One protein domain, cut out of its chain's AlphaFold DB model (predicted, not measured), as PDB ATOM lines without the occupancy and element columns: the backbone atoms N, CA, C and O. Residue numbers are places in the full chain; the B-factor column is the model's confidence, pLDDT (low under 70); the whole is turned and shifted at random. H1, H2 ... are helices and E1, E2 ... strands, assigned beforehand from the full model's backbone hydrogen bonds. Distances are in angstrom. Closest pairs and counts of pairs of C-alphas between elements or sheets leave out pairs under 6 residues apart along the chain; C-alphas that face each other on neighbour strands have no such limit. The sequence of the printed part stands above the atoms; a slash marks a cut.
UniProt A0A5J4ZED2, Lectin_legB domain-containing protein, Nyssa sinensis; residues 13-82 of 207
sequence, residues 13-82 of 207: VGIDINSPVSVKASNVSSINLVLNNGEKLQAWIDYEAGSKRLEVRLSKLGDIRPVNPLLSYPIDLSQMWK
ATOM      1  N   VAL A  13     201.427 172.640 139.771       95.62
ATOM      2  CA  VAL A  13     200.954 173.528 140.843       95.62
ATOM      3  C   VAL A  13     199.479 173.825 140.588       95.62
ATOM      4  O   VAL A  13     199.093 174.027 139.433       95.62
ATOM      5  N   GLY A  14     198.673 173.862 141.650       95.75
ATOM      6  CA  GLY A  14     197.227 174.077 141.596       95.75
ATOM      7  C   GLY A  14     196.733 175.136 142.582       95.75
ATOM      8  O   GLY A  14     197.391 175.438 143.579       95.75
ATOM      9  N   ILE A  15     195.574 175.721 142.279       96.62
ATOM     10  CA  ILE A  15     194.762 176.529 143.193       96.62
ATOM     11  C   ILE A  15     193.492 175.733 143.482       96.62
ATOM     12  O   ILE A  15     192.695 175.494 142.575       96.62
ATOM     13  N   ASP A  16     193.297 175.383 144.749       95.19
ATOM     14  CA  ASP A  16     192.188 174.564 145.231       95.19
ATOM     15  C   ASP A  16     191.220 175.423 146.047       95.19
ATOM     16  O   ASP A  16     191.633 176.197 146.913       95.19
ATOM     17  N   ILE A  17     189.919 175.295 145.779       94.12
ATOM     18  CA  ILE A  17     188.871 176.039 146.489       94.12
ATOM     19  C   ILE A  17     187.814 175.048 146.954       94.12
ATOM     20  O   ILE A  17     187.056 174.520 146.144       94.12
ATOM     21  N   ASN A  18     187.752 174.809 148.268       91.94
ATOM     22  CA  ASN A  18     186.770 173.930 148.922       91.94
ATOM     23  C   ASN A  18     186.687 172.498 148.343       91.94
ATOM     24  O   ASN A  18     185.706 171.793 148.565       91.94
ATOM     25  N   SER A  19     187.699 172.072 147.589       91.56
ATOM     26  CA  SER A  19     187.747 170.811 146.852       91.56
ATOM     27  C   SER A  19     189.207 170.462 146.557       91.56
ATOM     28  O   SER A  19     189.981 171.384 146.308       91.56
ATOM     29  N   PRO A  20     189.591 169.172 146.532       87.31
ATOM     30  CA  PRO A  20     190.923 168.743 146.094       87.31
ATOM     31  C   PRO A  20     191.120 168.817 144.569       87.31
ATOM     32  O   PRO A  20     192.202 168.524 144.078       87.31
ATOM     33  N   VAL A  21     190.069 169.133 143.805       91.62
ATOM     34  CA  VAL A  21     190.166 169.380 142.361       91.62
ATOM     35  C   VAL A  21     190.452 170.862 142.151       91.62
ATOM     36  O   VAL A  21     189.609 171.701 142.482       91.62
ATOM     37  N   SER A  22     191.618 171.177 141.586       94.44
ATOM     38  CA  SER A  22     192.041 172.558 141.367       94.44
ATOM     39  C   SER A  22     191.118 173.301 140.406       94.44
ATOM     40  O   SER A  22     190.816 172.831 139.310       94.44
ATOM     41  N   VAL A  23     190.745 174.530 140.766       94.75
ATOM     42  CA  VAL A  23     190.045 175.452 139.852       94.75
ATOM     43  C   VAL A  23     190.970 175.985 138.761       94.75
ATOM     44  O   VAL A  23     190.519 176.433 137.708       94.75
ATOM     45  N   LYS A  24     192.281 175.954 139.018       94.75
ATOM     46  CA  LYS A  24     193.318 176.280 138.047       94.75
ATOM     47  C   LYS A  24     194.591 175.524 138.390       94.75
ATOM     48  O   LYS A  24     195.053 175.609 139.522       94.75
ATOM     49  N   ALA A  25     195.178 174.851 137.409       95.25
ATOM     50  CA  ALA A  25     196.441 174.144 137.560       95.25
ATOM     51  C   ALA A  25     197.362 174.403 136.363       95.25
ATOM     52  O   ALA A  25     196.902 174.752 135.274       95.25
ATOM     53  N   SER A  26     198.668 174.258 136.573       94.38
ATOM     54  CA  SER A  26     199.676 174.353 135.518       94.38
ATOM     55  C   SER A  26     200.793 173.352 135.761       94.38
ATOM     56  O   SER A  26     201.295 173.225 136.877       94.38
ATOM     57  N   ASN A  27     201.214 172.681 134.691       94.88
ATOM     58  CA  ASN A  27     202.392 171.824 134.697       94.88
ATOM     59  C   ASN A  27     203.656 172.698 134.780       94.88
ATOM     60  O   ASN A  27     203.854 173.596 133.952       94.88
ATOM     61  N   VAL A  28     204.515 172.454 135.774       95.06
ATOM     62  CA  VAL A  28     205.715 173.280 136.004       95.06
ATOM     63  C   VAL A  28     206.856 172.963 135.034       95.06
ATOM     64  O   VAL A  28     207.792 173.752 134.911       95.06
ATOM     65  N   SER A  29     206.752 171.882 134.260       93.94
ATOM     66  CA  SER A  29     207.668 171.615 133.146       93.94
ATOM     67  C   SER A  29     207.634 172.737 132.097       93.94
ATOM     68  O   SER A  29     208.633 172.960 131.424       93.94
ATOM     69  N   SER A  30     206.533 173.500 132.001       91.06
ATOM     70  CA  SER A  30     206.426 174.691 131.132       91.06
ATOM     71  C   SER A  30     207.423 175.805 131.475       91.06
ATOM     72  O   SER A  30     207.747 176.627 130.620       91.06
ATOM     73  N   ILE A  31     207.933 175.811 132.708       93.44
ATOM     74  CA  ILE A  31     208.966 176.732 133.196       93.44
ATOM     75  C   ILE A  31     210.270 175.992 133.534       93.44
ATOM     76  O   ILE A  31     211.086 176.495 134.302       93.44
ATOM     77  N   ASN A  32     210.481 174.807 132.947       94.00
ATOM     78  CA  ASN A  32     211.677 173.972 133.113       94.00
ATOM     79  C   ASN A  32     211.980 173.580 134.573       94.00
ATOM     80  O   ASN A  32     213.145 173.461 134.959       94.00
ATOM     81  N   LEU A  33     210.940 173.378 135.388       94.88
ATOM     82  CA  LEU A  33     211.074 172.904 136.764       94.88
ATOM     83  C   LEU A  33     210.583 171.464 136.917       94.88
ATOM     84  O   LEU A  33     209.676 171.013 136.219       94.88
ATOM     85  N   VAL A  34     211.173 170.757 137.879       94.19
ATOM     86  CA  VAL A  34     210.767 169.410 138.290       94.19
ATOM     87  C   VAL A  34     210.672 169.399 139.812       94.19
ATOM     88  O   VAL A  34     211.675 169.588 140.491       94.19
ATOM     89  N   LEU A  35     209.473 169.195 140.362       92.50
ATOM     90  CA  LEU A  35     209.211 169.367 141.799       92.50
ATOM     91  C   LEU A  35     209.907 168.324 142.687       92.50
ATOM     92  O   LEU A  35     210.125 168.567 143.871       92.50
ATOM     93  N   ASN A  36     210.254 167.163 142.131       89.62
ATOM     94  CA  ASN A  36     210.757 166.010 142.877       89.62
ATOM     95  C   ASN A  36     212.217 165.637 142.569       89.62
ATOM     96  O   ASN A  36     212.649 164.537 142.915       89.62
ATOM     97  N   ASN A  37     212.991 166.528 141.949       91.75
ATOM     98  CA  ASN A  37     214.394 166.268 141.597       91.75
ATOM     99  C   ASN A  37     215.398 166.599 142.726       91.75
ATOM    100  O   ASN A  37     216.601 166.428 142.548       91.75
ATOM    101  N   GLY A  38     214.917 167.077 143.881       91.56
ATOM    102  CA  GLY A  38     215.745 167.474 145.023       91.56
ATOM    103  C   GLY A  38     216.269 168.913 144.969       91.56
ATOM    104  O   GLY A  38     216.945 169.342 145.908       91.56
ATOM    105  N   GLU A  39     215.949 169.677 143.920       92.88
ATOM    106  CA  GLU A  39     216.239 171.109 143.876       92.88
ATOM    107  C   GLU A  39     215.438 171.857 144.946       92.88
ATOM    108  O   GLU A  39     214.278 171.559 145.236       92.88
ATOM    109  N   LYS A  40     216.067 172.872 145.543       96.00
ATOM    110  CA  LYS A  40     215.366 173.778 146.449       96.00
ATOM    111  C   LYS A  40     214.564 174.758 145.613       96.00
ATOM    112  O   LYS A  40     215.123 175.422 144.743       96.00
ATOM    113  N   LEU A  41     213.279 174.872 145.910       96.81
ATOM    114  CA  LEU A  41     212.365 175.771 145.219       96.81
ATOM    115  C   LEU A  41     211.945 176.920 146.131       96.81
ATOM    116  O   LEU A  41     211.989 176.814 147.359       96.81
ATOM    117  N   GLN A  42     211.519 178.011 145.510       97.56
ATOM    118  CA  GLN A  42     210.943 179.162 146.179       97.56
ATOM    119  C   GLN A  42     209.613 179.518 145.519       97.56
ATOM    120  O   GLN A  42     209.531 179.646 144.298       97.56
ATOM    121  N   ALA A  43     208.575 179.665 146.341       97.62
ATOM    122  CA  ALA A  43     207.235 180.021 145.899       97.62
ATOM    123  C   ALA A  43     206.806 181.366 146.494       97.62
ATOM    124  O   ALA A  43     207.141 181.686 147.638       97.62
ATOM    125  N   TRP A  44     206.028 182.125 145.725       98.12
ATOM    126  CA  TRP A  44     205.344 183.332 146.189       98.12
ATOM    127  C   TRP A  44     203.855 183.188 145.921       98.12
ATOM    128  O   TRP A  44     203.459 182.767 144.835       98.12
ATOM    129  N   ILE A  45     203.055 183.544 146.920       97.94
ATOM    130  CA  ILE A  45     201.599 183.551 146.849       97.94
ATOM    131  C   ILE A  45     201.166 184.963 147.210       97.94
ATOM    132  O   ILE A  45     201.356 185.401 148.346       97.94
ATOM    133  N   ASP A  46     200.622 185.676 146.233       96.75
ATOM    134  CA  ASP A  46     200.224 187.069 146.374       96.75
ATOM    135  C   ASP A  46     198.723 187.190 146.157       96.75
ATOM    136  O   ASP A  46     198.192 186.701 145.163       96.75
ATOM    137  N   TYR A  47     198.047 187.874 147.072       95.88
ATOM    138  CA  TYR A  47     196.651 188.238 146.905       95.88
ATOM    139  C   TYR A  47     196.507 189.755 146.889       95.88
ATOM    140  O   TYR A  47     196.857 190.431 147.859       95.88
ATOM    141  N   GLU A  48     195.963 190.288 145.800       93.69
ATOM    142  CA  GLU A  48     195.636 191.703 145.677       93.69
ATOM    143  C   GLU A  48     194.136 191.908 145.914       93.69
ATOM    144  O   GLU A  48     193.302 191.563 145.077       93.69
ATOM    145  N   ALA A  49     193.781 192.496 147.061       90.75
ATOM    146  CA  ALA A  49     192.384 192.683 147.455       90.75
ATOM    147  C   ALA A  49     191.602 193.623 146.519       90.75
ATOM    148  O   ALA A  49     190.409 193.421 146.312       90.75
ATOM    149  N   GLY A  50     192.268 194.627 145.935       90.50
ATOM    150  CA  GLY A  50     191.635 195.591 145.030       90.50
ATOM    151  C   GLY A  50     191.176 194.965 143.712       90.50
ATOM    152  O   GLY A  50     190.067 195.231 143.257       90.50
ATOM    153  N   SER A  51     192.002 194.095 143.125       94.06
ATOM    154  CA  SER A  51     191.677 193.372 141.889       94.06
ATOM    155  C   SER A  51     191.059 191.993 142.135       94.06
ATOM    156  O   SER A  51     190.645 191.338 141.178       94.06
ATOM    157  N   LYS A  52     190.976 191.559 143.404       95.62
ATOM    158  CA  LYS A  52     190.486 190.239 143.827       95.62
ATOM    159  C   LYS A  52     191.210 189.125 143.075       95.62
ATOM    160  O   LYS A  52     190.592 188.253 142.467       95.62
ATOM    161  N   ARG A  53     192.542 189.203 143.044       97.50
ATOM    162  CA  ARG A  53     193.378 188.317 142.232       97.50
ATOM    163  C   ARG A  53     194.406 187.608 143.094       97.50
ATOM    164  O   ARG A  53     195.181 188.252 143.797       97.50
ATOM    165  N   LEU A  54     194.403 186.280 143.011       98.00
ATOM    166  CA  LEU A  54     195.417 185.412 143.597       98.00
ATOM    167  C   LEU A  54     196.436 185.042 142.521       98.00
ATOM    168  O   LEU A  54     196.065 184.575 141.442       98.00
ATOM    169  N   GLU A  55     197.713 185.231 142.817       98.44
ATOM    170  CA  GLU A  55     198.822 184.899 141.935       98.44
ATOM    171  C   GLU A  55     199.802 183.958 142.629       98.44
ATOM    172  O   GLU A  55     200.161 184.160 143.788       98.44
ATOM    173  N   VAL A  56     200.263 182.946 141.895       98.44
ATOM    174  CA  VAL A  56     201.268 181.989 142.362       98.44
ATOM    175  C   VAL A  56     202.470 182.049 141.434       98.44
ATOM    176  O   VAL A  56     202.337 181.948 140.213       98.44
ATOM    177  N   ARG A  57     203.654 182.207 142.017       98.44
ATOM    178  CA  ARG A  57     204.952 182.179 141.330       98.44
ATOM    179  C   ARG A  57     205.808 181.074 141.925       98.44
ATOM    180  O   ARG A  57     205.717 180.803 143.120       98.44
ATOM    181  N   LEU A  58     206.665 180.487 141.100       97.81
ATOM    182  CA  LEU A  58     207.582 179.425 141.493       97.81
ATOM    183  C   LEU A  58     208.895 179.577 140.718       97.81
ATOM    184  O   LEU A  58     208.868 179.838 139.517       97.81
ATOM    185  N   SER A  59     210.025 179.409 141.396       97.44
ATOM    186  CA  SER A  59     211.361 179.355 140.792       97.44
ATOM    187  C   SER A  59     212.290 178.465 141.619       97.44
ATOM    188  O   SER A  59     211.899 177.954 142.676       97.44
ATOM    189  N   LYS A  60     213.540 178.294 141.175       97.19
ATOM    190  CA  LYS A  60     214.576 177.704 142.027       97.19
ATOM    191  C   LYS A  60     214.957 178.699 143.122       97.19
ATOM    192  O   LYS A  60     214.846 179.915 142.953       97.19
ATOM    193  N   LEU A  61     215.374 178.179 144.272       96.44
ATOM    194  CA  LEU A  61     215.834 178.998 145.386       96.44
ATOM    195  C   LEU A  61     217.096 179.763 144.976       96.44
ATOM    196  O   LEU A  61     218.087 179.151 144.584       96.44
ATOM    197  N   GLY A  62     217.067 181.085 145.133       95.44
ATOM    198  CA  GLY A  62     218.160 181.979 144.738       95.44
ATOM    199  C   GLY A  62     217.947 182.662 143.385       95.44
ATOM    200  O   GLY A  62     218.615 183.659 143.118       95.44
ATOM    201  N   ASP A  63     216.991 182.194 142.579       96.38
ATOM    202  CA  ASP A  63     216.586 182.893 141.360       96.38
ATOM    203  C   ASP A  63     215.789 184.164 141.685       96.38
ATOM    204  O   ASP A  63     215.173 184.313 142.746       96.38
ATOM    205  N   ILE A  64     215.765 185.087 140.724       96.62
ATOM    206  CA  ILE A  64     214.935 186.289 140.803       96.62
ATOM    207  C   ILE A  64     213.461 185.880 140.719       96.62
ATOM    208  O   ILE A  64     213.074 185.071 139.875       96.62
ATOM    209  N   ARG A  65     212.622 186.495 141.563       97.50
ATOM    210  CA  ARG A  65     211.166 186.321 141.526       97.50
ATOM    211  C   ARG A  65     210.631 186.556 140.101       97.50
ATOM    212  O   ARG A  65     210.803 187.660 139.579       97.50
ATOM    213  N   PRO A  66     209.924 185.582 139.496       97.25
ATOM    214  CA  PRO A  66     209.340 185.752 138.170       97.25
ATOM    215  C   PRO A  66     208.358 186.930 138.108       97.25
ATOM    216  O   PRO A  66     207.490 187.077 138.973       97.25
ATOM    217  N   VAL A  67     208.473 187.748 137.057       96.56
ATOM    218  CA  VAL A  67     207.556 188.875 136.803       96.56
ATOM    219  C   VAL A  67     206.145 188.344 136.544       96.56
ATOM    220  O   VAL A  67     205.191 188.713 137.234       96.56
ATOM    221  N   ASN A  68     206.039 187.411 135.595       96.50
ATOM    222  CA  ASN A  68     204.782 186.768 135.243       96.50
ATOM    223  C   ASN A  68     204.469 185.645 136.239       96.50
ATOM    224  O   ASN A  68     205.336 184.805 136.499       96.50
ATOM    225  N   PRO A  69     203.251 185.605 136.801       97.50
ATOM    226  CA  PRO A  69     202.851 184.509 137.663       97.50
ATOM    227  C   PRO A  69     202.639 183.226 136.853       97.50
ATOM    228  O   PRO A  69     202.166 183.267 135.719       97.50
ATOM    229  N   LEU A  70     202.955 182.083 137.462       97.44
ATOM    230  CA  LEU A  70     202.648 180.769 136.897       97.44
ATOM    231  C   LEU A  70     201.131 180.549 136.872       97.44
ATOM    232  O   LEU A  70     200.582 180.073 135.882       97.44
ATOM    233  N   LEU A  71     200.448 180.929 137.956       97.81
ATOM    234  CA  LEU A  71     198.991 180.902 138.052       97.81
ATOM    235  C   LEU A  71     198.463 182.271 138.449       97.81
ATOM    236  O   LEU A  71     199.015 182.931 139.320       97.81
ATOM    237  N   SER A  72     197.347 182.663 137.847       98.06
ATOM    238  CA  SER A  72     196.576 183.842 138.232       98.06
ATOM    239  C   SER A  72     195.096 183.488 138.204       98.06
ATOM    240  O   SER A  72     194.627 182.947 137.197       98.06
ATOM    241  N   TYR A  73     194.375 183.728 139.294       98.06
ATOM    242  CA  TYR A  73     192.973 183.342 139.425       98.06
ATOM    243  C   TYR A  73     192.154 184.457 140.098       98.06
ATOM    244  O   TYR A  73     192.566 184.955 141.151       98.06
ATOM    245  N   PRO A  74     191.019 184.874 139.503       97.62
ATOM    246  CA  PRO A  74     190.132 185.856 140.112       97.62
ATOM    247  C   PRO A  74     189.328 185.203 141.242       97.62
ATOM    248  O   PRO A  74     188.543 184.285 141.012       97.62
ATOM    249  N   ILE A  75     189.519 185.676 142.470       96.06
ATOM    250  CA  ILE A  75     188.830 185.177 143.658       96.06
ATOM    251  C   ILE A  75     188.630 186.289 144.679       96.06
ATOM    252  O   ILE A  75     189.550 187.034 144.995       96.06
ATOM    253  N   ASP A  76     187.426 186.370 145.236       94.38
ATOM    254  CA  ASP A  76     187.138 187.249 146.362       94.38
ATOM    255  C   ASP A  76     187.305 186.488 147.683       94.38
ATOM    256  O   ASP A  76     186.384 185.814 148.154       94.38
ATOM    257  N   LEU A  77     188.491 186.589 148.289       92.56
ATOM    258  CA  LEU A  77     188.768 185.920 149.563       92.56
ATOM    259  C   LEU A  77     187.899 186.456 150.712       92.56
ATOM    260  O   LEU A  77     187.593 185.712 151.641       92.56
ATOM    261  N   SER A  78     187.465 187.721 150.639       89.50
ATOM    262  CA  SER A  78     186.616 188.322 151.675       89.50
ATOM    263  C   SER A  78     185.221 187.700 151.680       89.50
ATOM    264  O   SER A  78     184.719 187.308 152.733       89.50
ATOM    265  N   GLN A  79     184.639 187.504 150.492       91.31
ATOM    266  CA  GLN A  79     183.364 186.804 150.342       91.31
ATOM    267  C   GLN A  79     183.486 185.318 150.676       91.31
ATOM    268  O   GLN A  79     182.572 184.753 151.279       91.31
ATOM    269  N   MET A  80     184.607 184.688 150.316       90.81
ATOM    270  CA  MET A  80     184.837 183.269 150.586       90.81
ATOM    271  C   MET A  80     184.884 182.968 152.088       90.81
ATOM    272  O   MET A  80     184.282 181.992 152.532       90.81
ATOM    273  N   TRP A  81     185.572 183.806 152.864       90.25
ATOM    274  CA  TRP A  81     185.752 183.605 154.304       90.25
ATOM    275  C   TRP A  81     184.730 184.330 155.179       90.25
ATOM    276  O   TRP A  81     184.759 184.151 156.390       90.25
ATOM    277  N   LYS A  82     183.825 185.130 154.598       89.75
ATOM    278  CA  LYS A  82     182.735 185.821 155.317       89.75
ATOM    279  C   LYS A  82     183.205 186.601 156.552       89.75
ATOM    280  O   LYS A  82     182.543 186.591 157.583       89.75
TER     281      LYS A  82
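AT A GLANCE: This is residues 13 to 82 of the 207 residues of the protein "Lectin_legB domain-containing protein" of Nyssa sinensis (UniProt A0A5J4ZED2). Look first for an antiparallel sheet of three strands, E3, E4 and E5, with the smaller two-strand hairpin of E1 and E2 over part of one face. The two short helices lie toward opposite ends of the long axis, H1 after the small hairpin and H2 after E5. The 70 printed residues hold, in order, E1 E2 H1 E3 E4 E5 H2, a mixed class. The whole is elongated, 39 by 25 by 17 A, and only just compact, close to loose, with a radius of gyration of the C-alphas of 13.3 A.

IN THESE COORDINATES: Find C-alpha 41 at (212.365, 175.771, 145.219); from there E3 runs 23.1 A to residue 48. E4, residues 53 to 60, covers 23.7 A, and E5 spans residues 71 to 74. Go back to C-alpha 13 at (200.954, 173.528, 140.843) for E1, residues 13 to 15; E2 is residues 24 to 27 and H1 residues 28 to 31. H2, residues 77 to 81, ends at C-alpha 81, (185.752, 183.605, 154.304).

HOW THE PARTS SIT: The order E3, E4, E5 is a meander, each strand the antiparallel neighbour of the one before. Across E3 and E4, a hairpin, look at N 44 and O 57, 2.9 A; across E4 and E5, also a hairpin, at N 54 and O 73, 2.9 A. In the hairpin of E1 and E2, N 15 and O 24 are 2.8 A apart. The closest C-alphas of E2 and E5 are Ser 26 and Leu 71, 7.1 A. E1 and E4 are near each other; E2 and E4 are apart. H1 and H2 are only just not on the sheet, each with 4 pairs of C-alphas within 10 A. In H2 every O i to N i+4 pair is within hydrogen-bond range; H1 is too short for one.

THE WHOLE: The C-alphas farthest apart, Asn 37 and Lys 82, are 39.7 A apart. The printed part has no cut and no long link, and no printed residue is under 70 in pLDDT.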